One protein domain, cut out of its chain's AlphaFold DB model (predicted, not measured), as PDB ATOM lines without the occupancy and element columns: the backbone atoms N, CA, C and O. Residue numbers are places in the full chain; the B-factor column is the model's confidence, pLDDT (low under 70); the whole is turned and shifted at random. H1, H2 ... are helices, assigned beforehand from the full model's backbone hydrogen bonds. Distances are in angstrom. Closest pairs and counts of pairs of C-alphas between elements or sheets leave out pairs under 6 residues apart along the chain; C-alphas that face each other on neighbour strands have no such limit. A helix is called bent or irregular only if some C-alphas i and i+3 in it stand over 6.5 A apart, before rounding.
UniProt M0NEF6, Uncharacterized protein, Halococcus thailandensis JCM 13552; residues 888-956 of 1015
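This is residues 888 to 956 of the 1015 residues of an uncharacterized protein of Halococcus thailandensis JCM 13552 (UniProt M0NEF6). Two long helices, H1 and H3, make the arms of a wide, open V, with the short helix H2 and its two links at the point. The arms have no contact with each other, and the last residues, 952 to 956, fold back from the far end of H3 into the opening of the V. The printed part has 69 residues with three named helices, in the order H1, H2, H3, and no named strand; the class is all helix. The whole is extended, with a radius of gyration of the C-alphas of 19.0 A, and flat, spanning 49 by 44 by 17 A.

H1, residues 888 to 916, touches no helix. A tight link of 4 residues joins it to H2, residues 921 to 925, yet H1 and H2 are apart, with no C-alpha of the one within 8 A of the other. A tight link of 2 residues then joins H2 to H3, residues 928 to 951. H2 and H3 are close but not clearly touching, with 1 pair of C-alphas within 8 A: the closest, those of Leu 923 and Ala 929, are 7.8 A apart. The centres of H2 and H3 are 24.9 A apart. H1 and H3 are apart. In H1, H2 and H3 every O i to N i+4 pair is within hydrogen-bond range.

H1 begins at Lys 888, with its C-alpha at (148.156, 184.209, 201.038), and ends at Arg 916, with its C-alpha at (124.991, 149.512, 205.785). It is the longest helix, with 29 residues and 42.0 A from first to last C-alpha. H2, from Glu 921 to Glu 925, measures 6.9 A between its first and last C-alphas. H3 runs from Glu 928 to Phe 951, 24 residues and 34.3 A from first to last C-alpha, and ends with C-alpha 951 at (165.280, 142.370, 208.737). No helix is bent.

The two C-alphas farthest apart are those of Lys 890 and Gln 950, at 49.5 A, while those of the first and last printed residues, Lys 888 and Thr 956, are 32.5 A apart. Residues 888 to 913, which belong to H1, stand free. So do residues 915 to 923, of which 921 to 923 belong to H2, and residues 925 to 943, of which 928 to 943 belong to H3. The printed part has no cut, and no link is long. The mean pLDDT of the printed part is 74.8; the model's confidence is low, under 70, at residues 916 to 930, 932 to 933 and 955 to 956, and the mean over H2 is 55.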
ATOM      1  N   LYS A 888     147.914 185.082 199.877       75.62
ATOM      2  CA  LYS A 888     148.156 184.209 201.038       75.62
ATOM      3  C   LYS A 888     146.944 184.048 201.967       75.62
ATOM      4  O   LYS A 888     146.806 183.019 202.625       75.62
ATOM      5  N   HIS A 889     146.039 185.030 202.018       72.62
ATOM      6  CA  HIS A 889     144.748 184.867 202.696       72.62
ATOM      7  C   HIS A 889     143.825 183.919 201.917       72.62
ATOM      8  O   HIS A 889     143.253 182.997 202.495       72.62
ATOM      9  N   LYS A 890     143.715 184.111 200.596       73.12
ATOM     10  CA  LYS A 890     142.875 183.293 199.704       73.12
ATOM     11  C   LYS A 890     143.336 181.829 199.644       73.12
ATOM     12  O   LYS A 890     142.511 180.928 199.523       73.12
ATOM     13  N   GLU A 891     144.638 181.594 199.773       77.19
ATOM     14  CA  GLU A 891     145.262 180.273 199.904       77.19
ATOM     15  C   GLU A 891     144.878 179.578 201.221       77.19
ATOM     16  O   GLU A 891     144.292 178.497 201.190       77.19
ATOM     17  N   ARG A 892     145.082 180.237 202.371       78.44
ATOM     18  CA  ARG A 892     144.660 179.724 203.691       78.44
ATOM     19  C   ARG A 892     143.158 179.462 203.783       78.44
ATOM     20  O   ARG A 892     142.722 178.543 204.473       78.44
ATOM     21  N   GLU A 893     142.346 180.256 203.093       80.75
ATOM     22  CA  GLU A 893     140.904 180.040 203.055       80.75
ATOM     23  C   GLU A 893     140.517 178.831 202.186       80.75
ATOM     24  O   GLU A 893     139.638 178.064 202.579       80.75
ATOM     25  N   LYS A 894     141.207 178.591 201.057       78.75
ATOM     26  CA  LYS A 894     141.086 177.333 200.292       78.75
ATOM     27  C   LYS A 894     141.489 176.123 201.140       78.75
ATOM     28  O   LYS A 894     140.772 175.127 201.150       78.75
ATOM     29  N   GLU A 895     142.604 176.216 201.859       79.12
ATOM     30  CA  GLU A 895     143.115 175.167 202.750       79.12
ATOM     31  C   GLU A 895     142.104 174.828 203.858       79.12
ATOM     32  O   GLU A 895     141.731 173.668 204.024       79.12
ATOM     33  N   ARG A 896     141.544 175.842 204.534       86.38
ATOM     34  CA  ARG A 896     140.503 175.652 205.559       86.38
ATOM     35  C   ARG A 896     139.206 175.050 204.996       86.38
ATOM     36  O   ARG A 896     138.558 174.270 205.690       86.38
ATOM     37  N   ARG A 897     138.824 175.389 203.757       83.06
ATOM     38  CA  ARG A 897     137.665 174.784 203.070       83.06
ATOM     39  C   ARG A 897     137.918 173.312 202.727       83.06
ATOM     40  O   ARG A 897     137.066 172.490 203.041       83.06
ATOM     41  N   ARG A 898     139.099 172.967 202.191       79.75
ATOM     42  CA  ARG A 898     139.519 171.568 201.958       79.75
ATOM     43  C   ARG A 898     139.520 170.752 203.252       79.75
ATOM     44  O   ARG A 898     138.970 169.660 203.274       79.75
ATOM     45  N   GLY A 899     140.066 171.303 204.338       85.62
ATOM     46  CA  GLY A 899     140.060 170.657 205.653       85.62
ATOM     47  C   GLY A 899     138.649 170.341 206.163       85.62
ATOM     48  O   GLY A 899     138.418 169.237 206.647       85.62
ATOM     49  N   LYS A 900     137.684 171.262 205.995       86.75
ATOM     50  CA  LYS A 900     136.277 170.977 206.327       86.75
ATOM     51  C   LYS A 900     135.672 169.921 205.397       86.75
ATOM     52  O   LYS A 900     134.998 169.030 205.882       86.75
ATOM     53  N   GLN A 901     135.944 169.975 204.095       78.56
ATOM     54  CA  GLN A 901     135.404 168.999 203.143       78.56
ATOM     55  C   GLN A 901     135.871 167.563 203.451       78.56
ATOM     56  O   GLN A 901     135.058 166.648 203.428       78.56
ATOM     57  N   TYR A 902     137.140 167.367 203.835       80.88
ATOM     58  CA  TYR A 902     137.626 166.061 204.303       80.88
ATOM     59  C   TYR A 902     136.963 165.595 205.608       80.88
ATOM     60  O   TYR A 902     136.731 164.399 205.769       80.88
ATOM     61  N   GLN A 903     136.647 166.517 206.523       80.62
ATOM     62  CA  GLN A 903     135.882 166.221 207.738       80.62
ATOM     63  C   GLN A 903     134.456 165.769 207.371       80.62
ATOM     64  O   GLN A 903     134.070 164.651 207.689       80.62
ATOM     65  N   ASP A 904     133.730 166.586 206.603       81.75
ATOM     66  CA  ASP A 904     132.345 166.333 206.185       81.75
ATOM     67  C   ASP A 904     132.201 164.997 205.419       81.75
ATOM     68  O   ASP A 904     131.274 164.225 205.676       81.75
ATOM     69  N   SER A 905     133.136 164.685 204.510       71.81
ATOM     70  CA  SER A 905     133.156 163.414 203.769       71.81
ATOM     71  C   SER A 905     133.526 162.209 204.639       71.81
ATOM     72  O   SER A 905     132.958 161.134 204.448       71.81
ATOM     73  N   ARG A 906     134.440 162.361 205.610       83.25
ATOM     74  CA  ARG A 906     134.755 161.295 206.576       83.25
ATOM     75  C   ARG A 906     133.543 160.982 207.448       83.25
ATOM     76  O   ARG A 906     133.230 159.812 207.649       83.25
ATOM     77  N   ASP A 907     132.880 162.011 207.958       83.69
ATOM     78  CA  ASP A 907     131.740 161.856 208.858       83.69
ATOM     79  C   ASP A 907     130.554 161.214 208.101       83.69
ATOM     80  O   ASP A 907     129.930 160.282 208.607       83.69
ATOM     81  N   SER A 908     130.357 161.579 206.825       79.56
ATOM     82  CA  SER A 908     129.398 160.927 205.913       79.56
ATOM     83  C   SER A 908     129.726 159.450 205.629       79.56
ATOM     84  O   SER A 908     128.822 158.621 205.561       79.56
ATOM     85  N   TYR A 909     131.008 159.089 205.488       77.25
ATOM     86  CA  TYR A 909     131.430 157.693 205.303       77.25
ATOM     87  C   TYR A 909     131.154 156.835 206.548       77.25
ATOM     88  O   TYR A 909     130.684 155.703 206.423       77.25
ATOM     89  N   HIS A 910     131.383 157.378 207.750       77.12
ATOM     90  CA  HIS A 910     131.020 156.703 209.004       77.12
ATOM     91  C   HIS A 910     129.499 156.545 209.151       77.12
ATOM     92  O   HIS A 910     129.041 155.486 209.577       77.12
ATOM     93  N   GLU A 911     128.701 157.535 208.734       79.25
ATOM     94  CA  GLU A 911     127.235 157.423 208.722       79.25
ATOM     95  C   GLU A 911     126.732 156.370 207.714       79.25
ATOM     96  O   GLU A 911     125.833 155.588 208.030       79.25
ATOM     97  N   TYR A 912     127.343 156.288 206.526       77.25
ATOM     98  CA  TYR A 912     127.048 155.248 205.535       77.25
ATOM     99  C   TYR A 912     127.383 153.845 206.064       77.25
ATOM    100  O   TYR A 912     126.545 152.947 205.984       77.25
ATOM    101  N   GLN A 913     128.560 153.649 206.672       73.44
ATOM    102  CA  GLN A 913     128.919 152.357 207.269       73.44
ATOM    103  C   GLN A 913     127.999 151.991 208.446       73.44
ATOM    104  O   GLN A 913     127.584 150.838 208.545       73.44
ATOM    105  N   ARG A 914     127.588 152.961 209.281       75.12
ATOM    106  CA  ARG A 914     126.569 152.749 210.329       75.12
ATOM    107  C   ARG A 914     125.250 152.229 209.742       75.12
ATOM    108  O   ARG A 914     124.657 151.327 210.321       75.12
ATOM    109  N   LYS A 915     124.801 152.779 208.608       74.31
ATOM    110  CA  LYS A 915     123.548 152.387 207.934       74.31
ATOM    111  C   LYS A 915     123.640 151.067 207.163       74.31
ATOM    112  O   LYS A 915     122.636 150.383 207.038       74.31
ATOM    113  N   ARG A 916     124.814 150.704 206.637       65.69
ATOM    114  CA  ARG A 916     124.991 149.512 205.785       65.69
ATOM    115  C   ARG A 916     125.081 148.186 206.555       65.69
ATOM    116  O   ARG A 916     124.861 147.139 205.955       65.69
ATOM    117  N   TRP A 917     125.439 148.211 207.839       65.25
ATOM    118  CA  TRP A 917     125.758 146.997 208.609       65.25
ATOM    119  C   TRP A 917     124.708 146.599 209.664       65.25
ATOM    120  O   TRP A 917     124.943 145.627 210.376       65.25
ATOM    121  N   ASP A 918     123.598 147.343 209.796       56.47
ATOM    122  CA  ASP A 918     122.506 147.096 210.765       56.47
ATOM    123  C   ASP A 918     122.981 146.757 212.197       56.47
ATOM    124  O   ASP A 918     122.393 145.953 212.920       56.47
ATOM    125  N   ILE A 919     124.078 147.388 212.630       50.81
ATOM    126  CA  ILE A 919     124.662 147.171 213.957       50.81
ATOM    127  C   ILE A 919     123.751 147.841 214.999       50.81
ATOM    128  O   ILE A 919     123.619 149.069 214.960       50.81
ATOM    129  N   PRO A 920     123.165 147.094 215.959       56.78
ATOM    130  CA  PRO A 920     122.354 147.683 217.019       56.78
ATOM    131  C   PRO A 920     123.152 148.724 217.807       56.78
ATOM    132  O   PRO A 920     124.297 148.476 218.192       56.78
ATOM    133  N   GLU A 921     122.543 149.882 218.065       55.25
ATOM    134  CA  GLU A 921     123.215 151.052 218.655       55.25
ATOM    135  C   GLU A 921     123.849 150.736 220.030       55.25
ATOM    136  O   GLU A 921     124.939 151.218 220.342       55.25
ATOM    137  N   GLU A 922     123.251 149.795 220.768       60.03
ATOM    138  CA  GLU A 922     123.750 149.208 222.022       60.03
ATOM    139  C   GLU A 922     125.190 148.655 221.933       60.03
ATOM    140  O   GLU A 922     125.958 148.751 222.893       60.03
ATOM    141  N   LEU A 923     125.597 148.088 220.787       51.91
ATOM    142  CA  LEU A 923     126.954 147.554 220.616       51.91
ATOM    143  C   LEU A 923     128.008 148.659 220.497       51.91
ATOM    144  O   LEU A 923     129.159 148.428 220.871       51.91
ATOM    145  N   TYR A 924     127.642 149.853 220.026       54.38
ATOM    146  CA  TYR A 924     128.579 150.973 219.927       54.38
ATOM    147  C   TYR A 924     128.834 151.630 221.292       54.38
ATOM    148  O   TYR A 924     129.969 152.004 221.586       54.38
ATOM    149  N   GLU A 925     127.825 151.682 222.169       54.84
ATOM    150  CA  GLU A 925     127.984 152.165 223.552       54.84
ATOM    151  C   GLU A 925     128.789 151.199 224.448       54.84
ATOM    152  O   GLU A 925     129.299 151.601 225.495       54.84
ATOM    153  N   SER A 926     128.957 149.935 224.037       58.06
ATOM    154  CA  SER A 926     129.671 148.904 224.813       58.06
ATOM    155  C   SER A 926     131.193 149.102 224.925       58.06
ATOM    156  O   SER A 926     131.828 148.510 225.799       58.06
ATOM    157  N   GLY A 927     131.800 149.883 224.024       56.91
ATOM    158  CA  GLY A 927     133.256 150.050 223.919       56.91
ATOM    159  C   GLY A 927     134.020 148.873 223.284       56.91
ATOM    160  O   GLY A 927     135.216 149.008 223.014       56.91
ATOM    161  N   GLU A 928     133.373 147.739 222.968       63.69
ATOM    162  CA  GLU A 928     134.062 146.598 222.335       63.69
ATOM    163  C   GLU A 928     134.651 146.937 220.954       63.69
ATOM    164  O   GLU A 928     135.655 146.345 220.551       63.69
ATOM    165  N   ALA A 929     134.059 147.894 220.232       62.16
ATOM    166  CA  ALA A 929     134.558 148.356 218.938       62.16
ATOM    167  C   ALA A 929     135.953 149.001 219.059       62.16
ATOM    168  O   ALA A 929     136.887 148.560 218.382       62.16
ATOM    169  N   GLU A 930     136.126 149.959 219.980       65.81
ATOM    170  CA  GLU A 930     137.432 150.576 220.262       65.81
ATOM    171  C   GLU A 930     138.452 149.532 220.731       65.81
ATOM    172  O   GLU A 930     139.614 149.575 220.328       65.81
ATOM    173  N   GLN A 931     138.031 148.550 221.539       72.12
ATOM    174  CA  GLN A 931     138.932 147.495 222.002       72.12
ATOM    175  C   GLN A 931     139.394 146.577 220.856       72.12
ATOM    176  O   GLN A 931     140.581 146.254 220.778       72.12
ATOM    177  N   ARG A 932     138.509 146.204 219.918       68.62
ATOM    178  CA  ARG A 932     138.882 145.415 218.726       68.62
ATOM    179  C   ARG A 932     139.784 146.192 217.767       68.62
ATOM    180  O   ARG A 932     140.676 145.595 217.165       68.62
ATOM    181  N   GLU A 933     139.585 147.500 217.622       68.88
ATOM    182  CA  GLU A 933     140.462 148.342 216.801       68.88
ATOM    183  C   GLU A 933     141.830 148.559 217.475       68.88
ATOM    184  O   GLU A 933     142.864 148.420 216.821       68.88
ATOM    185  N   SER A 934     141.858 148.741 218.800       76.56
ATOM    186  CA  SER A 934     143.084 148.770 219.607       76.56
ATOM    187  C   SER A 934     143.881 147.461 219.518       76.56
ATOM    188  O   SER A 934     145.099 147.492 219.338       76.56
ATOM    189  N   ASP A 935     143.217 146.299 219.541       77.00
ATOM    190  CA  ASP A 935     143.866 144.996 219.346       77.00
ATOM    191  C   ASP A 935     144.421 144.818 217.918       77.00
ATOM    192  O   ASP A 935     145.494 144.228 217.744       77.00
ATOM    193  N   LYS A 936     143.747 145.350 216.887       78.62
ATOM    194  CA  LYS A 936     144.274 145.388 215.507       78.62
ATOM    195  C   LYS A 936     145.507 146.295 215.406       78.62
ATOM    196  O   LYS A 936     146.526 145.872 214.860       78.62
ATOM    197  N   GLU A 937     145.452 147.500 215.972       77.06
ATOM    198  CA  GLU A 937     146.566 148.459 216.026       77.06
ATOM    199  C   GLU A 937     147.771 147.879 216.792       77.06
ATOM    200  O   GLU A 937     148.914 147.952 216.335       77.06
ATOM    201  N   SER A 938     147.524 147.211 217.920       81.69
ATOM    202  CA  SER A 938     148.536 146.512 218.720       81.69
ATOM    203  C   SER A 938     149.254 145.420 217.914       81.69
ATOM    204  O   SER A 938     150.486 145.384 217.874       81.69
ATOM    205  N   ARG A 939     148.506 144.583 217.174       81.62
ATOM    206  CA  ARG A 939     149.080 143.548 216.291       81.62
ATOM    207  C   ARG A 939     149.875 144.142 215.126       81.62
ATOM    208  O   ARG A 939     150.979 143.672 214.863       81.62
ATOM    209  N   ARG A 940     149.372 145.199 214.471       79.94
ATOM    210  CA  ARG A 940     150.099 145.927 213.408       79.94
ATOM    211  C   ARG A 940     151.446 146.456 213.906       79.94
ATOM    212  O   ARG A 940     152.459 146.291 213.231       79.94
ATOM    213  N   ASN A 941     151.478 147.038 215.103       79.06
ATOM    214  CA  ASN A 941     152.710 147.553 215.705       79.06
ATOM    215  C   ASN A 941     153.646 146.451 216.237       79.06
ATOM    216  O   ASN A 941     154.857 146.667 216.290       79.06
ATOM    217  N   GLY A 942     153.120 145.263 216.555       88.38
ATOM    218  CA  GLY A 942     153.913 144.045 216.748       88.38
ATOM    219  C   GLY A 942     154.666 143.654 215.476       88.38
ATOM    220  O   GLY A 942     155.893 143.658 215.473       88.38
ATOM    221  N   TYR A 943     153.948 143.438 214.367       80.50
ATOM    222  CA  TYR A 943     154.562 143.074 213.083       80.50
ATOM    223  C   TYR A 943     155.565 144.118 212.567       80.50
ATOM    224  O   TYR A 943     156.616 143.735 212.055       80.50
ATOM    225  N   ARG A 944     155.306 145.425 212.755       81.00
ATOM    226  CA  ARG A 944     156.301 146.478 212.465       81.00
ATOM    227  C   ARG A 944     157.601 146.264 213.247       81.00
ATOM    228  O   ARG A 944     158.670 146.295 212.645       81.00
ATOM    229  N   ARG A 945     157.525 146.025 214.565       85.88
ATOM    230  CA  ARG A 945     158.715 145.785 215.398       85.88
ATOM    231  C   ARG A 945     159.450 144.518 214.976       85.88
ATOM    232  O   ARG A 945     160.663 144.566 214.819       85.88
ATOM    233  N   ASP A 946     158.735 143.421 214.753       84.44
ATOM    234  CA  ASP A 946     159.354 142.151 214.364       84.44
ATOM    235  C   ASP A 946     160.060 142.266 212.999       84.44
ATOM    236  O   ASP A 946     161.169 141.758 212.836       84.44
ATOM    237  N   ALA A 947     159.482 143.007 212.044       77.12
ATOM    238  CA  ALA A 947     160.118 143.292 210.757       77.12
ATOM    239  C   ALA A 947     161.381 144.168 210.897       77.12
ATOM    240  O   ALA A 947     162.392 143.910 210.241       77.12
ATOM    241  N   GLN A 948     161.349 145.170 211.782       87.00
ATOM    242  CA  GLN A 948     162.502 146.020 212.097       87.00
ATOM    243  C   GLN A 948     163.621 145.239 212.805       87.00
ATOM    244  O   GLN A 948     164.788 145.379 212.443       87.00
ATOM    245  N   GLU A 949     163.287 144.385 213.777       81.62
ATOM    246  CA  GLU A 949     164.266 143.615 214.557       81.62
ATOM    247  C   GLU A 949     164.873 142.434 213.778       81.62
ATOM    248  O   GLU A 949     166.049 142.128 213.977       81.62
ATOM    249  N   GLN A 950     164.120 141.782 212.881       83.25
ATOM    250  CA  GLN A 950     164.612 140.624 212.116       83.25
ATOM    251  C   GLN A 950     165.295 140.996 210.793       83.25
ATOM    252  O   GLN A 950     166.271 140.343 210.419       83.25
ATOM    253  N   PHE A 951     164.814 142.029 210.091       82.50
ATOM    254  CA  PHE A 951     165.280 142.370 208.737       82.50
ATOM    255  C   PHE A 951     165.934 143.757 208.629       82.50
ATOM    256  O   PHE A 951     166.549 144.060 207.610       82.50
ATOM    257  N   GLY A 952     165.864 144.588 209.675       85.62
ATOM    258  CA  GLY A 952     166.554 145.882 209.727       85.62
ATOM    259  C   GLY A 952     165.915 147.002 208.898       85.62
ATOM    260  O   GLY A 952     166.560 148.028 208.687       85.62
ATOM    261  N   TYR A 953     164.675 146.819 208.432       87.94
ATOM    262  CA  TYR A 953     163.923 147.840 207.695       87.94
ATOM    263  C   TYR A 953     163.711 149.121 208.519       87.94
ATOM    264  O   TYR A 953     163.564 149.072 209.739       87.94
ATOM    265  N   THR A 954     163.619 150.275 207.857       85.06
ATOM    266  CA  THR A 954     163.121 151.517 208.478       85.06
ATOM    267  C   THR A 954     161.589 151.586 208.432       85.06
ATOM    268  O   THR A 954     160.970 150.949 207.580       85.06
ATOM    269  N   ASP A 955     160.952 152.403 209.288       68.75
ATOM    270  CA  ASP A 955     159.489 152.638 209.258       68.75
ATOM    271  C   ASP A 955     158.959 152.962 207.848       68.75
ATOM    272  O   ASP A 955     157.878 152.526 207.465       68.75
ATOM    273  N   THR A 956     159.745 153.698 207.054       69.94
ATOM    274  CA  THR A 956     159.431 154.046 205.662       69.94
ATOM    275  C   THR A 956     159.446 152.860 204.694       69.94
ATOM    276  O   THR A 956     158.660 152.870 203.755       69.94
TER     277      THR A 956